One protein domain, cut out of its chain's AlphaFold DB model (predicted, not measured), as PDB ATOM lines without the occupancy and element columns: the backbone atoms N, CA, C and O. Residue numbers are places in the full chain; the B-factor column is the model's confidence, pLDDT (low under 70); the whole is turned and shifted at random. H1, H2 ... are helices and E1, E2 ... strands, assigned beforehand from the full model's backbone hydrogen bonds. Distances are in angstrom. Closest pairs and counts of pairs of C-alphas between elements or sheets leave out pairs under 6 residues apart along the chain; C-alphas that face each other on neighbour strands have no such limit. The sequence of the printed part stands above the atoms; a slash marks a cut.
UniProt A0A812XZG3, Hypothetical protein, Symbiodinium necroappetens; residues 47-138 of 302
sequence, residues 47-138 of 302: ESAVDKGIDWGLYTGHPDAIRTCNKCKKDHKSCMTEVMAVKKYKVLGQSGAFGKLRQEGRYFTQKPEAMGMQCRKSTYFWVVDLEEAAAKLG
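This is residues 47 to 138 of the 302 residues of the protein "Hypothetical protein" of Symbiodinium necroappetens (UniProt A0A812XZG3). A small sheet of three short strands, E1, E3 and E2, makes the middle, with short helices round it: H4 over one face and H2 beside the strands on the opposite face. The long loop between E2 and E3 makes one end of the longest axis, and H7, which follows directly on E3, reaches to the other end, where H5 and H6 also lie. The printed part has 92 residues with seven named helices and three named strands, in the order H1 H2 H3 E1 H4 H5 H6 E2 E3 H7, and the sheet, in the order E1 E3 E2, is antiparallel throughout. The class is mixed, helices and strands. The whole is compact, with a radius of gyration of the C-alphas of 13.3 A, yet elongated in outline, spanning 43 by 25 by 24 A.

H1, residues 47 to 50, and H2, residues 56 to 60, are close but not clearly touching, with the closest C-alphas, of Ala 49 and Trp 56, 6.7 A apart. The sheet joins E1, residues 79 to 81, E3, residues 122 to 126, and E2, residues 108 to 110. H2 is on the sheet, over none of its strands, at a height of 4.4 A, only just above the sheet's level. H3, residues 70 to 74, only grazes the sheet with residues 72 to 74. E1 and E3 are antiparallel at 141 degrees, with N 80 and O 125 at 2.9 A, within hydrogen-bond range. H4, residues 82 to 88, is on the opposite face from H2, over E1 at a height of 7.2 A, and runs slantwise to the strands, at 51 degrees to E1 on the local plane. H4 and H5, residues 90 to 93, only just touch, and only at the corner, with 3 pairs of C-alphas within 8 A; the closest are Val 86 and Gly 93, 5.2 A. E2 and E3 form a hairpin, antiparallel at 143 degrees, with N 110 and O 122 at 2.8 A. The pairing is staggered: E3 pairs with E2 over residues 122 to 124 and with E1 over 124 to 126. H6, residues 97 to 103, and H7, residues 127 to 136, are close but not clearly touching, at a steep tilt of 60 degrees, opposite ways; the closest C-alphas are those of Ala 97 and Ala 133, 6.7 A. Both only graze the sheet. H5 and H7 only just touch, with 3 pairs of C-alphas within 8 A; the closest are Leu 92 and Ala 134, 6.2 A. Every O i to N i+4 pair is within hydrogen-bond range in H2, H3, H4, H6 and H7; H1 and H5 are too short for such a pair.

H1 begins at C-alpha 47, (375.477, 336.772, 397.175). H4 is 9.9 A long and H6 10.1 A. E3 runs 13.5 A from C-alpha 122, (387.259, 324.551, 389.052). H7 is 14.2 A long and ends at C-alpha 136, (380.224, 321.654, 364.929).

The C-alphas farthest apart are those of Gly 116 and Gly 138, 44.4 A. The printed part has no cut. The link from E2 to E3, 11 residues, is long, and in it residues 113 to 114 pair antiparallel with 117 to 118. The mean pLDDT of the printed part is 83.8; residues 57, 61, 63 and 114 to 118 are under 70.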
ATOM      1  N   GLU A  47     375.068 337.257 395.844       73.81
ATOM      2  CA  GLU A  47     375.477 336.772 397.175       73.81
ATOM      3  C   GLU A  47     375.657 335.250 397.149       73.81
ATOM      4  O   GLU A  47     376.688 334.702 397.528       73.81
ATOM      5  N   SER A  48     374.688 334.544 396.555       81.00
ATOM      6  CA  SER A  48     374.731 333.085 396.445       81.00
ATOM      7  C   SER A  48     375.874 332.570 395.563       81.00
ATOM      8  O   SER A  48     376.280 331.410 395.703       81.00
ATOM      9  N   ALA A  49     376.335 333.365 394.600       81.38
ATOM     10  CA  ALA A  49     377.469 333.036 393.752       81.38
ATOM     11  C   ALA A  49     378.785 333.263 394.508       81.38
ATOM     12  O   ALA A  49     379.624 332.357 394.525       81.38
ATOM     13  N   VAL A  50     378.913 334.402 395.192       78.00
ATOM     14  CA  VAL A  50     380.070 334.761 396.025       78.00
ATOM     15  C   VAL A  50     380.260 333.764 397.167       78.00
ATOM     16  O   VAL A  50     381.356 333.230 397.310       78.00
ATOM     17  N   ASP A  51     379.191 333.384 397.870       80.00
ATOM     18  CA  ASP A  51     379.220 332.360 398.928       80.00
ATOM     19  C   ASP A  51     379.758 331.011 398.431       80.00
ATOM     20  O   ASP A  51     380.350 330.224 399.167       80.00
ATOM     21  N   LYS A  52     379.542 330.705 397.147       82.75
ATOM     22  CA  LYS A  52     380.044 329.479 396.507       82.75
ATOM     23  C   LYS A  52     381.424 329.656 395.881       82.75
ATOM     24  O   LYS A  52     381.906 328.715 395.235       82.75
ATOM     25  N   GLY A  53     382.025 330.832 396.031       83.12
ATOM     26  CA  GLY A  53     383.293 331.227 395.440       83.12
ATOM     27  C   GLY A  53     383.255 331.293 393.916       83.12
ATOM     28  O   GLY A  53     384.241 330.956 393.264       83.12
ATOM     29  N   ILE A  54     382.107 331.607 393.319       85.81
ATOM     30  CA  ILE A  54     381.986 331.789 391.869       85.81
ATOM     31  C   ILE A  54     382.508 333.175 391.504       85.81
ATOM     32  O   ILE A  54     382.127 334.171 392.111       85.81
ATOM     33  N   ASP A  55     383.349 333.233 390.477       80.56
ATOM     34  CA  ASP A  55     383.780 334.489 389.876       80.56
ATOM     35  C   ASP A  55     382.596 335.133 389.142       80.56
ATOM     36  O   ASP A  55     382.208 334.695 388.054       80.56
ATOM     37  N   TRP A  56     381.983 336.133 389.778       79.25
ATOM     38  CA  TRP A  56     380.775 336.780 389.273       79.25
ATOM     39  C   TRP A  56     381.005 337.522 387.956       79.25
ATOM     40  O   TRP A  56     380.133 337.502 387.085       79.25
ATOM     41  N   GLY A  57     382.182 338.131 387.785       69.69
ATOM     42  CA  GLY A  57     382.537 338.845 386.561       69.69
ATOM     43  C   GLY A  57     382.589 337.899 385.366       69.69
ATOM     44  O   GLY A  57     381.995 338.180 384.329       69.69
ATOM     45  N   LEU A  58     383.210 336.729 385.533       78.56
ATOM     46  CA  LEU A  58     383.227 335.701 384.487       78.56
ATOM     47  C   LEU A  58     381.858 335.039 384.281       78.56
ATOM     48  O   LEU A  58     381.494 334.703 383.160       78.56
ATOM     49  N   TYR A  59     381.086 334.843 385.350       81.56
ATOM     50  CA  TYR A  59     379.757 334.234 385.265       81.56
ATOM     51  C   TYR A  59     378.744 335.118 384.527       81.56
ATOM     52  O   TYR A  59     377.970 334.623 383.713       81.56
ATOM     53  N   THR A  60     378.741 336.422 384.800       74.81
ATOM     54  CA  THR A  60     377.853 337.380 384.119       74.81
ATOM     55  C   THR A  60     378.411 337.863 382.783       74.81
ATOM     56  O   THR A  60     377.642 338.319 381.942       74.81
ATOM     57  N   GLY A  61     379.718 337.713 382.560       66.44
ATOM     58  CA  GLY A  61     380.431 338.125 381.350       66.44
ATOM     59  C   GLY A  61     380.279 337.200 380.141       66.44
ATOM     60  O   GLY A  61     381.061 337.318 379.201       66.44
ATOM     61  N   HIS A  62     379.307 336.284 380.144       76.19
ATOM     62  CA  HIS A  62     379.034 335.441 378.984       76.19
ATOM     63  C   HIS A  62     378.593 336.299 377.775       76.19
ATOM     64  O   HIS A  62     377.716 337.147 377.958       76.19
ATOM     65  N   PRO A  63     379.099 336.065 376.544       68.94
ATOM     66  CA  PRO A  63     378.753 336.864 375.358       68.94
ATOM     67  C   PRO A  63     377.245 336.982 375.106       68.94
ATOM     68  O   PRO A  63     376.729 338.067 374.862       68.94
ATOM     69  N   ASP A  64     376.527 335.868 375.258       73.44
ATOM     70  CA  ASP A  64     375.071 335.805 375.069       73.44
ATOM     71  C   ASP A  64     374.280 336.073 376.373       73.44
ATOM     72  O   ASP A  64     373.114 335.704 376.484       73.44
ATOM     73  N   ALA A  65     374.923 336.654 377.396       74.06
ATOM     74  CA  ALA A  65     374.335 336.982 378.704       74.06
ATOM     75  C   ALA A  65     373.625 335.801 379.412       74.06
ATOM     76  O   ALA A  65     372.650 335.975 380.149       74.06
ATOM     77  N   ILE A  66     374.127 334.580 379.205       80.81
ATOM     78  CA  ILE A  66     373.508 333.339 379.675       80.81
ATOM     79  C   ILE A  66     373.717 333.156 381.178       80.81
ATOM     80  O   ILE A  66     374.841 333.168 381.677       80.81
ATOM     81  N   ARG A  67     372.635 332.856 381.904       84.31
ATOM     82  CA  ARG A  67     372.678 332.566 383.345       84.31
ATOM     83  C   ARG A  67     372.173 331.170 383.675       84.31
ATOM     84  O   ARG A  67     371.538 330.479 382.879       84.31
ATOM     85  N   THR A  68     372.478 330.726 384.889       87.19
ATOM     86  CA  THR A  68     372.122 329.397 385.400       87.19
ATOM     87  C   THR A  68     371.654 329.442 386.847       87.19
ATOM     88  O   THR A  68     372.361 329.973 387.700       87.19
ATOM     89  N   CYS A  69     370.544 328.793 387.188       88.19
ATOM     90  CA  CYS A  69     370.128 328.679 388.583       88.19
ATOM     91  C   CYS A  69     370.978 327.655 389.359       88.19
ATOM     92  O   CYS A  69     371.571 326.730 388.793       88.19
ATOM     93  N   ASN A  70     370.974 327.773 390.690       86.81
ATOM     94  CA  ASN A  70     371.687 326.854 391.583       86.81
ATOM     95  C   ASN A  70     371.304 325.383 391.375       86.81
ATOM     96  O   ASN A  70     372.163 324.505 391.456       86.81
ATOM     97  N   LYS A  71     370.026 325.110 391.090       87.12
ATOM     98  CA  LYS A  71     369.530 323.748 390.865       87.12
ATOM     99  C   LYS A  71     370.105 323.152 389.580       87.12
ATOM    100  O   LYS A  71     370.681 322.075 389.617       87.12
ATOM    101  N   CYS A  72     370.021 323.874 388.463       87.44
ATOM    102  CA  CYS A  72     370.530 323.391 387.179       87.44
ATOM    103  C   CYS A  72     372.060 323.270 387.149       87.44
ATOM    104  O   CYS A  72     372.565 322.375 386.472       87.44
ATOM    105  N   LYS A  73     372.787 324.099 387.914       89.12
ATOM    106  CA  LYS A  73     374.236 323.939 388.115       89.12
ATOM    107  C   LYS A  73     374.570 322.660 388.883       89.12
ATOM    108  O   LYS A  73     375.457 321.923 388.465       89.12
ATOM    109  N   LYS A  74     373.878 322.397 390.000       87.31
ATOM    110  CA  LYS A  74     374.081 321.178 390.808       87.31
ATOM    111  C   LYS A  74     373.726 319.913 390.027       87.31
ATOM    112  O   LYS A  74     374.450 318.934 390.114       87.31
ATOM    113  N   ASP A  75     372.667 319.970 389.226       87.06
ATOM    114  CA  ASP A  75     372.227 318.863 388.371       87.06
ATOM    115  C   ASP A  75     373.072 318.711 387.088       87.06
ATOM    116  O   ASP A  75     372.793 317.828 386.278       87.06
ATOM    117  N   HIS A  76     374.053 319.588 386.851       89.19
ATOM    118  CA  HIS A  76     374.879 319.621 385.635       89.19
ATOM    119  C   HIS A  76     374.089 319.762 384.321       89.19
ATOM    120  O   HIS A  76     374.535 319.332 383.257       89.19
ATOM    121  N   LYS A  77     372.897 320.363 384.399       87.25
ATOM    122  CA  LYS A  77     372.004 320.582 383.252       87.25
ATOM    123  C   LYS A  77     372.341 321.860 382.500       87.25
ATOM    124  O   LYS A  77     372.244 321.893 381.286       87.25
ATOM    125  N   SER A  78     372.738 322.906 383.221       87.62
ATOM    126  CA  SER A  78     373.021 324.221 382.634       87.62
ATOM    127  C   SER A  78     374.508 324.507 382.463       87.62
ATOM    128  O   SER A  78     374.889 325.230 381.550       87.62
ATOM    129  N   CYS A  79     375.356 323.951 383.328       91.69
ATOM    130  CA  CYS A  79     376.806 324.079 383.230       91.69
ATOM    131  C   CYS A  79     377.505 322.835 383.784       91.69
ATOM    132  O   CYS A  79     376.988 322.153 384.672       91.69
ATOM    133  N   MET A  80     378.686 322.530 383.253       92.19
ATOM    134  CA  MET A  80     379.487 321.377 383.663       92.19
ATOM    135  C   MET A  80     380.986 321.653 383.512       92.19
ATOM    136  O   MET A  80     381.389 322.592 382.829       92.19
ATOM    137  N   THR A  81     381.818 320.859 384.185       93.50
ATOM    138  CA  THR A  81     383.280 320.993 384.098       93.50
ATOM    139  C   THR A  81     383.825 320.319 382.841       93.50
ATOM    140  O   THR A  81     383.176 319.446 382.265       93.50
ATOM    141  N   GLU A  82     385.047 320.674 382.442       90.81
ATOM    142  CA  GLU A  82     385.743 320.083 381.288       90.81
ATOM    143  C   GLU A  82     385.757 318.545 381.336       90.81
ATOM    144  O   GLU A  82     385.388 317.876 380.375       90.81
ATOM    145  N   VAL A  83     386.067 317.968 382.501       90.12
ATOM    146  CA  VAL A  83     386.093 316.509 382.705       90.12
ATOM    147  C   VAL A  83     384.718 315.875 382.465       90.12
ATOM    148  O   VAL A  83     384.621 314.780 381.912       90.12
ATOM    149  N   MET A  84     383.642 316.546 382.877       91.31
ATOM    150  CA  MET A  84     382.273 316.069 382.667       91.31
ATOM    151  C   MET A  84     381.842 316.216 381.209       91.31
ATOM    152  O   MET A  84     381.229 315.301 380.655       91.31
ATOM    153  N   ALA A  85     382.215 317.329 380.580       91.00
ATOM    154  CA  ALA A  85     381.941 317.603 379.179       91.00
ATOM    155  C   ALA A  85     382.618 316.579 378.266       91.00
ATOM    156  O   ALA A  85     381.952 316.028 377.400       91.00
ATOM    157  N   VAL A  86     383.888 316.231 378.499       90.50
ATOM    158  CA  VAL A  86     384.592 315.194 377.718       90.50
ATOM    159  C   VAL A  86     383.945 313.816 377.885       90.50
ATOM    160  O   VAL A  86     383.852 313.049 376.927       90.50
ATOM    161  N   LYS A  87     383.442 313.494 379.086       89.94
ATOM    162  CA  LYS A  87     382.709 312.239 379.324       89.94
ATOM    163  C   LYS A  87     381.382 312.186 378.557       89.94
ATOM    164  O   LYS A  87     381.046 311.129 378.023       89.94
ATOM    165  N   LYS A  88     380.634 313.296 378.506       87.81
ATOM    166  CA  LYS A  88     379.335 313.389 377.809       87.81
ATOM    167  C   LYS A  88     379.507 313.506 376.289       87.81
ATOM    168  O   LYS A  88     378.873 312.770 375.536       87.81
ATOM    169  N   TYR A  89     380.402 314.384 375.852       88.69
ATOM    170  CA  TYR A  89     380.708 314.713 374.464       88.69
ATOM    171  C   TYR A  89     382.143 314.283 374.141       88.69
ATOM    172  O   TYR A  89     383.079 315.084 374.159       88.69
ATOM    173  N   LYS A  90     382.330 312.998 373.816       86.25
ATOM    174  CA  LYS A  90     383.664 312.431 373.527       86.25
ATOM    175  C   LYS A  90     384.431 313.204 372.443       86.25
ATOM    176  O   LYS A  90     385.653 313.294 372.513       86.25
ATOM    177  N   VAL A  91     383.715 313.808 371.491       86.50
ATOM    178  CA  VAL A  91     384.282 314.621 370.400       86.50
ATOM    179  C   VAL A  91     385.028 315.873 370.885       86.50
ATOM    180  O   VAL A  91     385.898 316.375 370.179       86.50
ATOM    181  N   LEU A  92     384.729 316.379 372.088       87.00
ATOM    182  CA  LEU A  92     385.356 317.591 372.627       87.00
ATOM    183  C   LEU A  92     386.761 317.343 373.193       87.00
ATOM    184  O   LEU A  92     387.535 318.286 373.332       87.00
ATOM    185  N   GLY A  93     387.111 316.093 373.516       81.31
ATOM    186  CA  GLY A  93     388.364 315.774 374.213       81.31
ATOM    187  C   GLY A  93     389.640 316.006 373.399       81.31
ATOM    188  O   GLY A  93     390.698 316.189 373.988       81.31
ATOM    189  N   GLN A  94     389.557 316.013 372.064       73.69
ATOM    190  CA  GLN A  94     390.727 316.096 371.170       73.69
ATOM    191  C   GLN A  94     390.709 317.318 370.237       73.69
ATOM    192  O   GLN A  94     391.648 317.532 369.480       73.69
ATOM    193  N   SER A  95     389.656 318.136 370.277       76.38
ATOM    194  CA  SER A  95     389.383 319.159 369.256       76.38
ATOM    195  C   SER A  95     389.900 320.562 369.588       76.38
ATOM    196  O   SER A  95     389.681 321.499 368.818       76.38
ATOM    197  N   GLY A  96     390.532 320.751 370.753       85.12
ATOM    198  CA  GLY A  96     390.924 322.076 371.250       85.12
ATOM    199  C   GLY A  96     389.736 323.011 371.536       85.12
ATOM    200  O   GLY A  96     389.938 324.202 371.772       85.12
ATOM    201  N   ALA A  97     388.498 322.493 371.533       87.69
ATOM    202  CA  ALA A  97     387.273 323.279 371.684       87.69
ATOM    203  C   ALA A  97     387.247 324.095 372.987       87.69
ATOM    204  O   ALA A  97     386.897 325.272 372.969       87.69
ATOM    205  N   PHE A  98     387.714 323.521 374.100       90.19
ATOM    206  CA  PHE A  98     387.797 324.229 375.383       90.19
ATOM    207  C   PHE A  98     388.772 325.413 375.369       90.19
ATOM    208  O   PHE A  98     388.627 326.323 376.182       90.19
ATOM    209  N   GLY A  99     389.773 325.409 374.482       87.94
ATOM    210  CA  GLY A  99     390.673 326.546 374.290       87.94
ATOM    211  C   GLY A  99     389.965 327.711 373.600       87.94
ATOM    212  O   GLY A  99     390.076 328.846 374.052       87.94
ATOM    213  N   LYS A 100     389.164 327.416 372.568       88.12
ATOM    214  CA  LYS A 100     388.354 328.418 371.857       88.12
ATOM    215  C   LYS A 100     387.292 329.033 372.766       88.12
ATOM    216  O   LYS A 100     387.239 330.249 372.889       88.12
ATOM    217  N   LEU A 101     386.550 328.204 373.505       88.06
ATOM    218  CA  LEU A 101     385.554 328.684 374.475       88.06
ATOM    219  C   LEU A 101     386.175 329.601 375.541       88.06
ATOM    220  O   LEU A 101     385.552 330.567 375.967       88.06
ATOM    221  N   ARG A 102     387.425 329.340 375.949       88.94
ATOM    222  CA  ARG A 102     388.159 330.229 376.861       88.94
ATOM    223  C   ARG A 102     388.527 331.566 376.224       88.94
ATOM    224  O   ARG A 102     388.384 332.591 376.877       88.94
ATOM    225  N   GLN A 103     388.983 331.563 374.974       84.50
ATOM    226  CA  GLN A 103     389.314 332.793 374.244       84.50
ATOM    227  C   GLN A 103     388.076 333.662 373.991       84.50
ATOM    228  O   GLN A 103     388.167 334.883 374.038       84.50
ATOM    229  N   GLU A 104     386.922 333.035 373.782       80.06
ATOM    230  CA  GLU A 104     385.634 333.706 373.575       80.06
ATOM    231  C   GLU A 104     384.954 334.148 374.885       80.06
ATOM    232  O   GLU A 104     383.869 334.719 374.845       80.06
ATOM    233  N   GLY A 105     385.545 333.874 376.054       81.56
ATOM    234  CA  GLY A 105     384.947 334.225 377.349       81.56
ATOM    235  C   GLY A 105     383.728 333.376 377.739       81.56
ATOM    236  O   GLY A 105     383.013 333.714 378.676       81.56
ATOM    237  N   ARG A 106     383.496 332.238 377.075       84.69
ATOM    238  CA  ARG A 106     382.384 331.305 377.333       84.69
ATOM    239  C   ARG A 106     382.712 330.309 378.452       84.69
ATOM    240  O   ARG A 106     382.577 329.093 378.308       84.69
ATOM    241  N   TYR A 107     383.225 330.807 379.573       90.81
ATOM    242  CA  TYR A 107     383.483 330.001 380.769       90.81
ATOM    243  C   TYR A 107     383.398 330.842 382.040       90.81
ATOM    244  O   TYR A 107     383.585 332.053 382.020       90.81
ATOM    245  N   PHE A 108     383.205 330.176 383.175       89.81
ATOM    246  CA  PHE A 108     383.366 330.804 384.481       89.81
ATOM    247  C   PHE A 108     384.142 329.903 385.430       89.81
ATOM    248  O   PHE A 108     384.313 328.701 385.198       89.81
ATOM    249  N   THR A 109     384.653 330.487 386.512       89.62
ATOM    250  CA  THR A 109     385.460 329.749 387.485       89.62
ATOM    251  C   THR A 109     384.823 329.768 388.859       89.62
ATOM    252  O   THR A 109     384.119 330.706 389.224       89.62
ATOM    253  N   GLN A 110     385.042 328.693 389.607       89.38
ATOM    254  CA  GLN A 110     384.568 328.543 390.970       89.38
ATOM    255  C   GLN A 110     385.725 328.099 391.861       89.38
ATOM    256  O   GLN A 110     386.378 327.088 391.589       89.38
ATOM    257  N   LYS A 111     385.951 328.833 392.942       85.75
ATOM    258  CA  LYS A 111     386.919 328.539 393.990       85.75
ATOM    259  C   LYS A 111     386.187 328.521 395.339       85.75
ATOM    260  O   LYS A 111     386.167 329.538 396.020       85.75
ATOM    261  N   PRO A 112     385.545 327.399 395.707       78.94
ATOM    262  CA  PRO A 112     384.828 327.327 396.970       78.94
ATOM    263  C   PRO A 112     385.813 327.360 398.144       78.94
ATOM    264  O   PRO A 112     386.907 326.791 398.069       78.94
ATOM    265  N   GLU A 113     385.408 328.005 399.228       75.94
ATOM    266  CA  GLU A 113     386.120 327.986 400.499       75.94
ATOM    267  C   GLU A 113     385.357 327.080 401.465       75.94
ATOM    268  O   GLU A 113     384.141 327.197 401.620       75.94
ATOM    269  N   ALA A 114     386.052 326.119 402.069       63.53
ATOM    270  CA  ALA A 114     385.459 325.212 403.042       63.53
ATOM    271  C   ALA A 114     386.363 325.168 404.271       63.53
ATOM    272  O   ALA A 114     387.534 324.813 404.158       63.53
ATOM    273  N   MET A 115     385.824 325.541 405.438       59.97
ATOM    274  CA  MET A 115     386.535 325.492 406.725       59.97
ATOM    275  C   MET A 115     387.904 326.208 406.707       59.97
ATOM    276  O   MET A 115     388.877 325.703 407.259       59.97
ATOM    277  N   GLY A 116     388.006 327.353 406.020       63.91
ATOM    278  CA  GLY A 116     389.252 328.127 405.911       63.91
ATOM    279  C   GLY A 116     390.346 327.480 405.049       63.91
ATOM    280  O   GLY A 116     391.463 327.992 404.986       63.91
ATOM    281  N   MET A 117     390.055 326.364 404.366       64.19
ATOM    282  CA  MET A 117     390.952 325.760 403.382       64.19
ATOM    283  C   MET A 117     390.497 326.097 401.963       64.19
ATOM    284  O   MET A 117     389.358 325.844 401.554       64.19
ATOM    285  N   GLN A 118     391.423 326.645 401.177       61.00
ATOM    286  CA  GLN A 118     391.173 326.977 399.779       61.00
ATOM    287  C   GLN A 118     391.082 325.697 398.938       61.00
ATOM    288  O   GLN A 118     392.064 324.968 398.784       61.00
ATOM    289  N   CYS A 119     389.911 325.431 398.354       74.31
ATOM    290  CA  CYS A 119     389.736 324.304 397.441       74.31
ATOM    291  C   CYS A 119     390.315 324.602 396.047       74.31
ATOM    292  O   CYS A 119     390.552 325.751 395.660       74.31
ATOM    293  N   ARG A 120     390.511 323.543 395.247       79.94
ATOM    294  CA  ARG A 120     390.986 323.653 393.859       79.94
ATOM    295  C   ARG A 120     390.028 324.508 393.019       79.94
ATOM    296  O   ARG A 120     388.821 324.261 392.996       79.94
ATOM    297  N   LYS A 121     390.587 325.466 392.270       85.38
ATOM    298  CA  LYS A 121     389.852 326.275 391.287       85.38
ATOM    299  C   LYS A 121     389.299 325.360 390.192       85.38
ATOM    300  O   LYS A 121     390.055 324.665 389.518       85.38
ATOM    301  N   SER A 122     387.981 325.357 390.036       90.44
ATOM    302  CA  SER A 122     387.259 324.551 389.052       90.44
ATOM    303  C   SER A 122     386.722 325.437 387.932       90.44
ATOM    304  O   SER A 122     386.124 326.477 388.200       90.44
ATOM    305  N   THR A 123     386.910 325.016 386.682       92.31
ATOM    306  CA  THR A 123     386.412 325.724 385.493       92.31
ATOM    307  C   THR A 123     385.129 325.074 384.993       92.31
ATOM    308  O   THR A 123     385.069 323.852 384.833       92.31
ATOM    309  N   TYR A 124     384.114 325.895 384.743       93.44
ATOM    310  CA  TYR A 124     382.803 325.492 384.253       93.44
ATOM    311  C   TYR A 124     382.523 326.128 382.893       93.44
ATOM    312  O   TYR A 124     382.903 327.268 382.639       93.44
ATOM    313  N   PHE A 125     381.810 325.382 382.058       93.31
ATOM    314  CA  PHE A 125     381.319 325.802 380.749       93.31
ATOM    315  C   PHE A 125     379.799 325.625 380.719       93.31
ATOM    316  O   PHE A 125     379.272 324.719 381.382       93.31
ATOM    317  N   TRP A 126     379.084 326.470 379.976       90.69
ATOM    318  CA  TRP A 126     377.644 326.309 379.797       90.69
ATOM    319  C   TRP A 126     377.356 325.157 378.838       90.69
ATOM    320  O   TRP A 126     378.078 324.915 377.875       90.69
ATOM    321  N   VAL A 127     376.291 324.409 379.123       90.94
ATOM    322  CA  VAL A 127     375.934 323.228 378.326       90.94
ATOM    323  C   VAL A 127     375.554 323.611 376.900       90.94
ATOM    324  O   VAL A 127     375.915 322.884 375.985       90.94
ATOM    325  N   VAL A 128     374.921 324.770 376.713       88.50
ATOM    326  CA  VAL A 128     374.537 325.287 375.392       88.50
ATOM    327  C   VAL A 128     375.765 325.459 374.490       88.50
ATOM    328  O   VAL A 128     375.792 324.905 373.395       88.50
ATOM    329  N   ASP A 129     376.826 326.109 374.981       90.06
ATOM    330  CA  ASP A 129     378.062 326.291 374.203       90.06
ATOM    331  C   ASP A 129     378.768 324.965 373.915       90.06
ATOM    332  O   ASP A 129     379.342 324.762 372.845       90.06
ATOM    333  N   LEU A 130     378.746 324.042 374.883       90.25
ATOM    334  CA  LEU A 130     379.333 322.714 374.714       90.25
ATOM    335  C   LEU A 130     378.587 321.906 373.652       90.25
ATOM    336  O   LEU A 130     379.226 321.193 372.881       90.25
ATOM    337  N   GLU A 131     377.260 322.009 373.606       90.06
ATOM    338  CA  GLU A 131     376.425 321.350 372.603       90.06
ATOM    339  C   GLU A 131     376.642 321.951 371.221       90.06
ATOM    340  O   GLU A 131     376.823 321.195 370.269       90.06
ATOM    341  N   GLU A 132     376.736 323.275 371.108       88.12
ATOM    342  CA  GLU A 132     377.054 323.940 369.845       88.12
ATOM    343  C   GLU A 132     378.458 323.558 369.343       88.12
ATOM    344  O   GLU A 132     378.645 323.196 368.176       88.12
ATOM    345  N   ALA A 133     379.459 323.573 370.229       88.56
ATOM    346  CA  ALA A 133     380.819 323.162 369.900       88.56
ATOM    347  C   ALA A 133     380.891 321.678 369.510       88.56
ATOM    348  O   ALA A 133     381.612 321.316 368.578       88.56
ATOM    349  N   ALA A 134     380.138 320.812 370.192       89.38
ATOM    350  CA  ALA A 134     380.072 319.394 369.868       89.38
ATOM    351  C   ALA A 134     379.355 319.163 368.528       89.38
ATOM    352  O   ALA A 134     379.832 318.365 367.720       89.38
ATOM    353  N   ALA A 135     378.263 319.881 368.257       88.25
ATOM    354  CA  ALA A 135     377.522 319.806 367.000       88.25
ATOM    355  C   ALA A 135     378.396 320.206 365.802       88.25
ATOM    356  O   ALA A 135     378.415 319.500 364.793       88.25
ATOM    357  N   LYS A 136     379.218 321.260 365.939       88.38
ATOM    358  CA  LYS A 136     380.224 321.654 364.929       88.38
ATOM    359  C   LYS A 136     381.250 320.551 364.634       88.38
ATOM    360  O   LYS A 136     381.828 320.527 363.552       88.38
ATOM    361  N   LEU A 137     381.470 319.636 365.577       86.94
ATOM    362  CA  LEU A 137     382.369 318.484 365.451       86.94
ATOM    363  C   LEU A 137     381.634 317.189 365.068       86.94
ATOM    364  O   LEU A 137     382.212 316.106 365.153       86.94
ATOM    365  N   GLY A 138     380.366 317.282 364.662       83.12
ATOM    366  CA  GLY A 138     379.568 316.140 364.218       83.12
ATOM    367  C   GLY A 138     378.931 315.328 365.347       83.12
ATOM    368  O   GLY A 138     378.494 314.202 365.111       83.12
TER     369      GLY A 138